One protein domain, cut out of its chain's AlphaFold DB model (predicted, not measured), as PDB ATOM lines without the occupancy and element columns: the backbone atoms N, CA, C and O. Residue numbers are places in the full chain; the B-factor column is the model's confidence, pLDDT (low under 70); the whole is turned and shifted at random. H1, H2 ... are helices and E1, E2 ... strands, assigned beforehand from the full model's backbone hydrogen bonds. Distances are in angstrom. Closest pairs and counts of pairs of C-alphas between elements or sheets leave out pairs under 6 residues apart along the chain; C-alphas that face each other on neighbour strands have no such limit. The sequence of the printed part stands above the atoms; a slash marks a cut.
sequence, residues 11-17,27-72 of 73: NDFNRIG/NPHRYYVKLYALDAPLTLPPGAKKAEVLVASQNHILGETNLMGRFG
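What this domain is: This is residues 11 to 17 and 27 to 72 of the 73 residues of an uncharacterized protein of Nitrospiraceae bacterium (UniProt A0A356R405). A long, narrow ribbon of two antiparallel strands, E1 and E2, makes the longest axis; the link after E1 folds back in a wide loop to the short helix H1, whose last residue, Ser 57, comes near the end of E1. Residues 11 to 17 are a separate short piece beyond a cut. The printed part has 53 residues, with one named helix and two named strands in the order E1, H1, E2; the sheet's order is E1 - E2, and the class is mixed, helices and strands. The whole is loose, with a radius of gyration of the C-alphas of 13.3 A, and flat, spanning 38 by 27 by 14 A.

Where its parts are: Start at C-alpha 11, at (179.533, 132.575, 211.653); residues 11 to 17 hold no named element. Past the cut, find C-alpha 29 at (177.278, 149.408, 209.045), where E1 begins; it runs 28.6 A to residue 38. Next comes H1, residues 50 to 57, 10.6 A long. E2, residues 61 to 71, is 28.9 A long and ends at C-alpha 71, at (177.804, 149.205, 203.383).

How they stand to each other: Look first at E1 and E2, antiparallel neighbours at 162 degrees between their directions. C-alphas 34 and 66 face each other at 4.4 A. N 31 and O 69 are within hydrogen-bond range at 2.8 A, as are N 62 and O 37 at 2.8 A. The closest C-alphas of E1 and H1 are those of Leu 38 and Ser 57, 7.1 A apart. In H1, every O i to N i+4 pair is within hydrogen-bond range.

The domain as a whole: The two C-alphas farthest apart, those of Asn 27 and Ala 40, are 39.3 A apart. Residues 18 to 26 are not printed, and C-alphas 17 and 27 are 25.6 A apart across the cut. The link from E1 to H1 is long, with 11 residues; that from H1 to E2 is tight, with 3. The mean pLDDT of the printed part is 95.9, and no printed residue is under 70.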
ATOM      1  N   ASN A  11     179.913 131.169 211.532       96.00
ATOM      2  CA  ASN A  11     179.533 132.575 211.653       96.00
ATOM      3  C   ASN A  11     178.220 132.759 212.435       96.00
ATOM      4  O   ASN A  11     177.521 131.795 212.744       96.00
ATOM      5  N   ASP A  12     177.854 134.012 212.706       94.88
ATOM      6  CA  ASP A  12     176.644 134.355 213.470       94.88
ATOM      7  C   ASP A  12     175.331 134.058 212.714       94.88
ATOM      8  O   ASP A  12     174.266 134.006 213.322       94.88
ATOM      9  N   PHE A  13     175.387 133.783 211.402       94.81
ATOM     10  CA  PHE A  13     174.262 133.227 210.632       94.81
ATOM     11  C   PHE A  13     174.137 131.703 210.781       94.81
ATOM     12  O   PHE A  13     173.352 131.078 210.063       94.81
ATOM     13  N   ASN A  14     174.927 131.101 211.673       94.81
ATOM     14  CA  ASN A  14     175.015 129.664 211.900       94.81
ATOM     15  C   ASN A  14     175.433 128.878 210.639       94.81
ATOM     16  O   ASN A  14     174.961 127.770 210.390       94.81
ATOM     17  N   ARG A  15     176.305 129.476 209.812       94.88
ATOM     18  CA  ARG A  15     176.855 128.883 208.580       94.88
ATOM     19  C   ARG A  15     178.378 128.820 208.652       94.88
ATOM     20  O   ARG A  15     179.005 129.667 209.280       94.88
ATOM     21  N   ILE A  16     178.977 127.843 207.974       95.06
ATOM     22  CA  ILE A  16     180.432 127.790 207.796       95.06
ATOM     23  C   ILE A  16     180.853 128.830 206.755       95.06
ATOM     24  O   ILE A  16     180.251 128.918 205.684       95.06
ATOM     25  N   GLY A  17     181.890 129.603 207.080       93.25
ATOM     26  CA  GLY A  17     182.495 130.557 206.155       93.25
ATOM     27  C   GLY A  17     181.914 131.967 206.208       93.25
ATOM     28  O   GLY A  17     181.271 132.385 207.173       93.25
ATOM     29  N   ASN A  27     171.365 153.757 208.719       95.56
ATOM     30  CA  ASN A  27     172.790 154.071 208.818       95.56
ATOM     31  C   ASN A  27     173.671 152.911 208.310       95.56
ATOM     32  O   ASN A  27     173.498 151.778 208.767       95.56
ATOM     33  N   PRO A  28     174.673 153.175 207.445       96.12
ATOM     34  CA  PRO A  28     175.605 152.150 206.989       96.12
ATOM     35  C   PRO A  28     176.353 151.485 208.147       96.12
ATOM     36  O   PRO A  28     176.879 152.153 209.042       96.12
ATOM     37  N   HIS A  29     176.470 150.162 208.093       97.19
ATOM     38  CA  HIS A  29     177.278 149.408 209.045       97.19
ATOM     39  C   HIS A  29     178.758 149.448 208.648       97.19
ATOM     40  O   HIS A  29     179.105 149.550 207.469       97.19
ATOM     41  N   ARG A  30     179.641 149.340 209.647       97.50
ATOM     42  CA  ARG A  30     181.086 149.161 209.451       97.50
ATOM     43  C   ARG A  30     181.415 147.673 209.460       97.50
ATOM     44  O   ARG A  30     181.110 146.985 210.433       97.50
ATOM     45  N   TYR A  31     182.079 147.205 208.417       97.25
ATOM     46  CA  TYR A  31     182.541 145.831 208.275       97.25
ATOM     47  C   TYR A  31     184.062 145.816 208.358       97.25
ATOM     48  O   TYR A  31     184.736 146.424 207.530       97.25
ATOM     49  N   TYR A  32     184.590 145.137 209.373       97.56
ATOM     50  CA  TYR A  32     186.027 144.990 209.588       97.56
ATOM     51  C   TYR A  32     186.476 143.608 209.126       97.56
ATOM     52  O   TYR A  32     186.052 142.599 209.693       97.56
ATOM     53  N   VAL A  33     187.368 143.566 208.144       97.25
ATOM     54  CA  VAL A  33     188.119 142.364 207.776       97.25
ATOM     55  C   VAL A  33     189.461 142.446 208.488       97.25
ATOM     56  O   VAL A  33     190.218 143.382 208.255       97.25
ATOM     57  N   LYS A  34     189.730 141.512 209.400       97.31
ATOM     58  CA  LYS A  34     190.975 141.458 210.176       97.31
ATOM     59  C   LYS A  34     191.852 140.327 209.658       97.31
ATOM     60  O   LYS A  34     191.344 139.234 209.415       97.31
ATOM     61  N   LEU A  35     193.144 140.599 209.523       97.38
ATOM     62  CA  LEU A  35     194.163 139.630 209.141       97.38
ATOM     63  C   LEU A  35     195.219 139.578 210.245       97.38
ATOM     64  O   LEU A  35     195.716 140.622 210.663       97.38
ATOM     65  N   TYR A  36     195.550 138.369 210.688       97.62
ATOM     66  CA  TYR A  36     196.574 138.107 211.694       97.62
ATOM     67  C   TYR A  36     197.661 137.229 211.076       97.62
ATOM     68  O   TYR A  36     197.347 136.212 210.456       97.62
ATOM     69  N   ALA A  37     198.920 137.620 211.247       97.88
ATOM     70  CA  ALA A  37     200.076 136.788 210.944       97.88
ATOM     71  C   ALA A  37     200.465 136.024 212.212       97.88
ATOM     72  O   ALA A  37     200.687 136.651 213.248       97.88
ATOM     73  N   LEU A  38     200.524 134.693 212.129       97.50
ATOM     74  CA  LEU A  38     200.850 133.823 213.257       97.50
ATOM     75  C   LEU A  38     202.185 133.108 213.035       97.50
ATOM     76  O   LEU A  38     202.495 132.745 211.900       97.50
ATOM     77  N   ASP A  39     202.939 132.872 214.106       97.44
ATOM     78  CA  ASP A  39     204.172 132.070 214.082       97.44
ATOM     79  C   ASP A  39     203.930 130.555 214.196       97.44
ATOM     80  O   ASP A  39     204.845 129.760 213.979       97.44
ATOM     81  N   ALA A  40     202.695 130.147 214.498       94.94
ATOM     82  CA  ALA A  40     202.305 128.756 214.673       94.94
ATOM     83  C   ALA A  40     200.911 128.461 214.085       94.94
ATOM     84  O   ALA A  40     200.036 129.335 214.056       94.94
ATOM     85  N   PRO A  41     200.659 127.215 213.636       92.62
ATOM     86  CA  PRO A  41     199.331 126.790 213.215       92.62
ATOM     87  C   PRO A  41     198.380 126.666 214.412       92.62
ATOM     88  O   PRO A  41     198.749 126.170 215.475       92.62
ATOM     89  N   LEU A  42     197.109 127.031 214.215       92.62
ATOM     90  CA  LEU A  42     196.067 126.828 215.223       92.62
ATOM     91  C   LEU A  42     195.436 125.441 215.087       92.62
ATOM     92  O   LEU A  42     194.849 125.113 214.051       92.62
ATOM     93  N   THR A  43     195.484 124.648 216.156       91.06
ATOM     94  CA  THR A  43     194.813 123.342 216.232       91.06
ATOM     95  C   THR A  43     193.399 123.520 216.776       91.06
ATOM     96  O   THR A  43     193.163 123.440 217.976       91.06
ATOM     97  N   LEU A  44     192.455 123.787 215.873       91.62
ATOM     98  CA  LEU A  44     191.037 123.969 216.186       91.62
ATOM     99  C   LEU A  44     190.172 123.033 215.329       91.62
ATOM    100  O   LEU A  44     190.525 122.772 214.170       91.62
ATOM    101  N   PRO A  45     189.041 122.535 215.860       89.81
ATOM    102  CA  PRO A  45     188.102 121.747 215.074       89.81
ATOM    103  C   PRO A  45     187.453 122.602 213.967       89.81
ATOM    104  O   PRO A  45     187.348 123.827 214.098       89.81
ATOM    105  N   PRO A  46     186.985 121.982 212.867       89.25
ATOM    106  CA  PRO A  46     186.138 122.664 211.892       89.25
ATOM    107  C   PRO A  46     184.926 123.313 212.570       89.25
ATOM    108  O   PRO A  46     184.330 122.724 213.469       89.25
ATOM    109  N   GLY A  47     184.549 124.519 212.140       92.94
ATOM    110  CA  GLY A  47     183.418 125.232 212.738       92.94
ATOM    111  C   GLY A  47     183.715 125.942 214.062       92.94
ATOM    112  O   GLY A  47     182.774 126.415 214.691       92.94
ATOM    113  N   ALA A  48     184.983 126.079 214.468       95.75
ATOM    114  CA  ALA A  48     185.358 126.921 215.606       95.75
ATOM    115  C   ALA A  48     184.789 128.349 215.476       95.75
ATOM    116  O   ALA A  48     184.746 128.935 214.387       95.75
ATOM    117  N   LYS A  49     184.351 128.919 216.595       96.88
ATOM    118  CA  LYS A  49     183.844 130.287 216.688       96.88
ATOM    119  C   LYS A  49     184.996 131.282 216.680       96.88
ATOM    120  O   LYS A  49     186.109 130.998 217.121       96.88
ATOM    121  N   LYS A  50     184.694 132.519 216.281       95.88
ATOM    122  CA  LYS A  50     185.648 133.640 216.301       95.88
ATOM    123  C   LYS A  50     186.390 133.772 217.640       95.88
ATOM    124  O   LYS A  50     187.591 134.001 217.635       95.88
ATOM    125  N   ALA A  51     185.687 133.645 218.767       96.81
ATOM    126  CA  ALA A  51     186.297 133.784 220.090       96.81
ATOM    127  C   ALA A  51     187.384 132.725 220.348       96.81
ATOM    128  O   ALA A  51     188.454 133.065 220.837       96.81
ATOM    129  N   GLU A  52     187.140 131.475 219.954       97.00
ATOM    130  CA  GLU A  52     188.090 130.368 220.114       97.00
ATOM    131  C   GLU A  52     189.342 130.586 219.258       97.00
ATOM    132  O   GLU A  52     190.457 130.384 219.730       97.00
ATOM    133  N   VAL A  53     189.164 131.083 218.027       96.06
ATOM    134  CA  VAL A  53     190.278 131.457 217.142       96.06
ATOM    135  C   VAL A  53     191.135 132.556 217.767       96.06
ATOM    136  O   VAL A  53     192.357 132.434 217.784       96.06
ATOM    137  N   LEU A  54     190.512 133.609 218.307       96.75
ATOM    138  CA  LEU A  54     191.242 134.730 218.906       96.75
ATOM    139  C   LEU A  54     192.026 134.305 220.151       96.75
ATOM    140  O   LEU A  54     193.199 134.657 220.271       96.75
ATOM    141  N   VAL A  55     191.414 133.503 221.027       97.31
ATOM    142  CA  VAL A  55     192.086 132.955 222.215       97.31
ATOM    143  C   VAL A  55     193.273 132.081 221.810       97.31
ATOM    144  O   VAL A  55     194.374 132.280 222.315       97.31
ATOM    145  N   ALA A  56     193.085 131.165 220.854       96.50
ATOM    146  CA  ALA A  56     194.161 130.298 220.379       96.50
ATOM    147  C   ALA A  56     195.294 131.083 219.692       96.50
ATOM    148  O   ALA A  56     196.446 130.666 219.755       96.50
ATOM    149  N   SER A  57     194.991 132.221 219.058       96.62
ATOM    150  CA  SER A  57     195.995 133.058 218.390       96.62
ATOM    151  C   SER A  57     196.804 133.967 219.314       96.62
ATOM    152  O   SER A  57     197.872 134.406 218.909       96.62
ATOM    153  N   GLN A  58     196.331 134.274 220.526       94.12
ATOM    154  CA  GLN A  58     196.777 135.457 221.276       94.12
ATOM    155  C   GLN A  58     198.294 135.540 221.521       94.12
ATOM    156  O   GLN A  58     198.860 136.625 221.424       94.12
ATOM    157  N   ASN A  59     198.955 134.409 221.775       96.06
ATOM    158  CA  ASN A  59     200.403 134.346 222.021       96.06
ATOM    159  C   ASN A  59     201.242 134.073 220.761       96.06
ATOM    160  O   ASN A  59     202.458 133.968 220.858       96.06
ATOM    161  N   HIS A  60     200.596 133.952 219.603       97.75
ATOM    162  CA  HIS A  60     201.219 133.613 218.323       97.75
ATOM    163  C   HIS A  60     201.183 134.771 217.316       97.75
ATOM    164  O   HIS A  60     201.723 134.644 216.223       97.75
ATOM    165  N   ILE A  61     200.534 135.897 217.643       98.12
ATOM    166  CA  ILE A  61     200.388 137.036 216.728       98.12
ATOM    167  C   ILE A  61     201.731 137.753 216.559       98.12
ATOM    168  O   ILE A  61     202.207 138.436 217.462       98.12
ATOM    169  N   LEU A  62     202.294 137.652 215.356       98.50
ATOM    170  CA  LEU A  62     203.464 138.416 214.911       98.50
ATOM    171  C   LEU A  62     203.088 139.796 214.363       98.50
ATOM    172  O   LEU A  62     203.899 140.719 214.363       98.50
ATOM    173  N   GLY A  63     201.862 139.935 213.865       98.12
ATOM    174  CA  GLY A  63     201.352 141.184 213.322       98.12
ATOM    175  C   GLY A  63     199.871 141.097 212.990       98.12
ATOM    176  O   GLY A  63     199.325 140.018 212.753       98.12
ATOM    177  N   GLU A  64     199.216 142.251 212.954       98.00
ATOM    178  CA  GLU A  64     197.809 142.366 212.600       98.00
ATOM    179  C   GLU A  64     197.566 143.552 211.671       98.00
ATOM    180  O   GLU A  64     198.251 144.572 211.718       98.00
ATOM    181  N   THR A  65     196.554 143.424 210.825       98.38
ATOM    182  CA  THR A  65     196.014 144.546 210.063       98.38
ATOM    183  C   THR A  65     194.507 144.408 209.933       98.38
ATOM    184  O   THR A  65     193.920 143.348 210.185       98.38
ATOM    185  N   ASN A  66     193.845 145.498 209.563       97.94
ATOM    186  CA  ASN A  66     192.432 145.467 209.256       97.94
ATOM    187  C   ASN A  66     192.083 146.375 208.082       97.94
ATOM    188  O   ASN A  66     192.701 147.414 207.864       97.94
ATOM    189  N   LEU A  67     191.045 145.971 207.362       98.19
ATOM    190  CA  LEU A  67     190.373 146.771 206.356       98.19
ATOM    191  C   LEU A  67     188.950 147.041 206.843       98.19
ATOM    192  O   LEU A  67     188.207 146.106 207.150       98.19
ATOM    193  N   MET A  68     188.570 148.315 206.911       97.81
ATOM    194  CA  MET A  68     187.219 148.733 207.280       97.81
ATOM    195  C   MET A  68     186.493 149.284 206.055       97.81
ATOM    196  O   MET A  68     186.909 150.288 205.481       97.81
ATOM    197  N   GLY A  69     185.397 148.628 205.682       97.06
ATOM    198  CA  GLY A  69     184.457 149.100 204.668       97.06
ATOM    199  C   GLY A  69     183.120 149.493 205.290       97.06
ATOM    200  O   GLY A  69     182.762 149.026 206.375       97.06
ATOM    201  N   ARG A  70     182.353 150.334 204.595       97.38
ATOM    202  CA  ARG A  70     180.963 150.635 204.957       97.38
ATOM    203  C   ARG A  70     180.024 150.134 203.872       97.38
ATOM    204  O   ARG A  70     180.326 150.272 202.692       97.38
ATOM    205  N   PHE A  71     178.888 149.585 204.284       96.50
ATOM    206  CA  PHE A  71     177.804 149.205 203.383       96.50
ATOM    207  C   PHE A  71     176.462 149.538 204.041       96.50
ATOM    208  O   PHE A  71     176.290 149.319 205.244       96.50
ATOM    209  N   GLY A  72     175.543 150.106 203.264       93.38
ATOM    210  CA  GLY A  72     174.183 150.468 203.666       93.38
ATOM    211  C   GLY A  72     173.186 150.017 202.601       93.38
ATOM    212  O   GLY A  72     173.594 149.731 201.474       93.38
TER     213      GLY A  72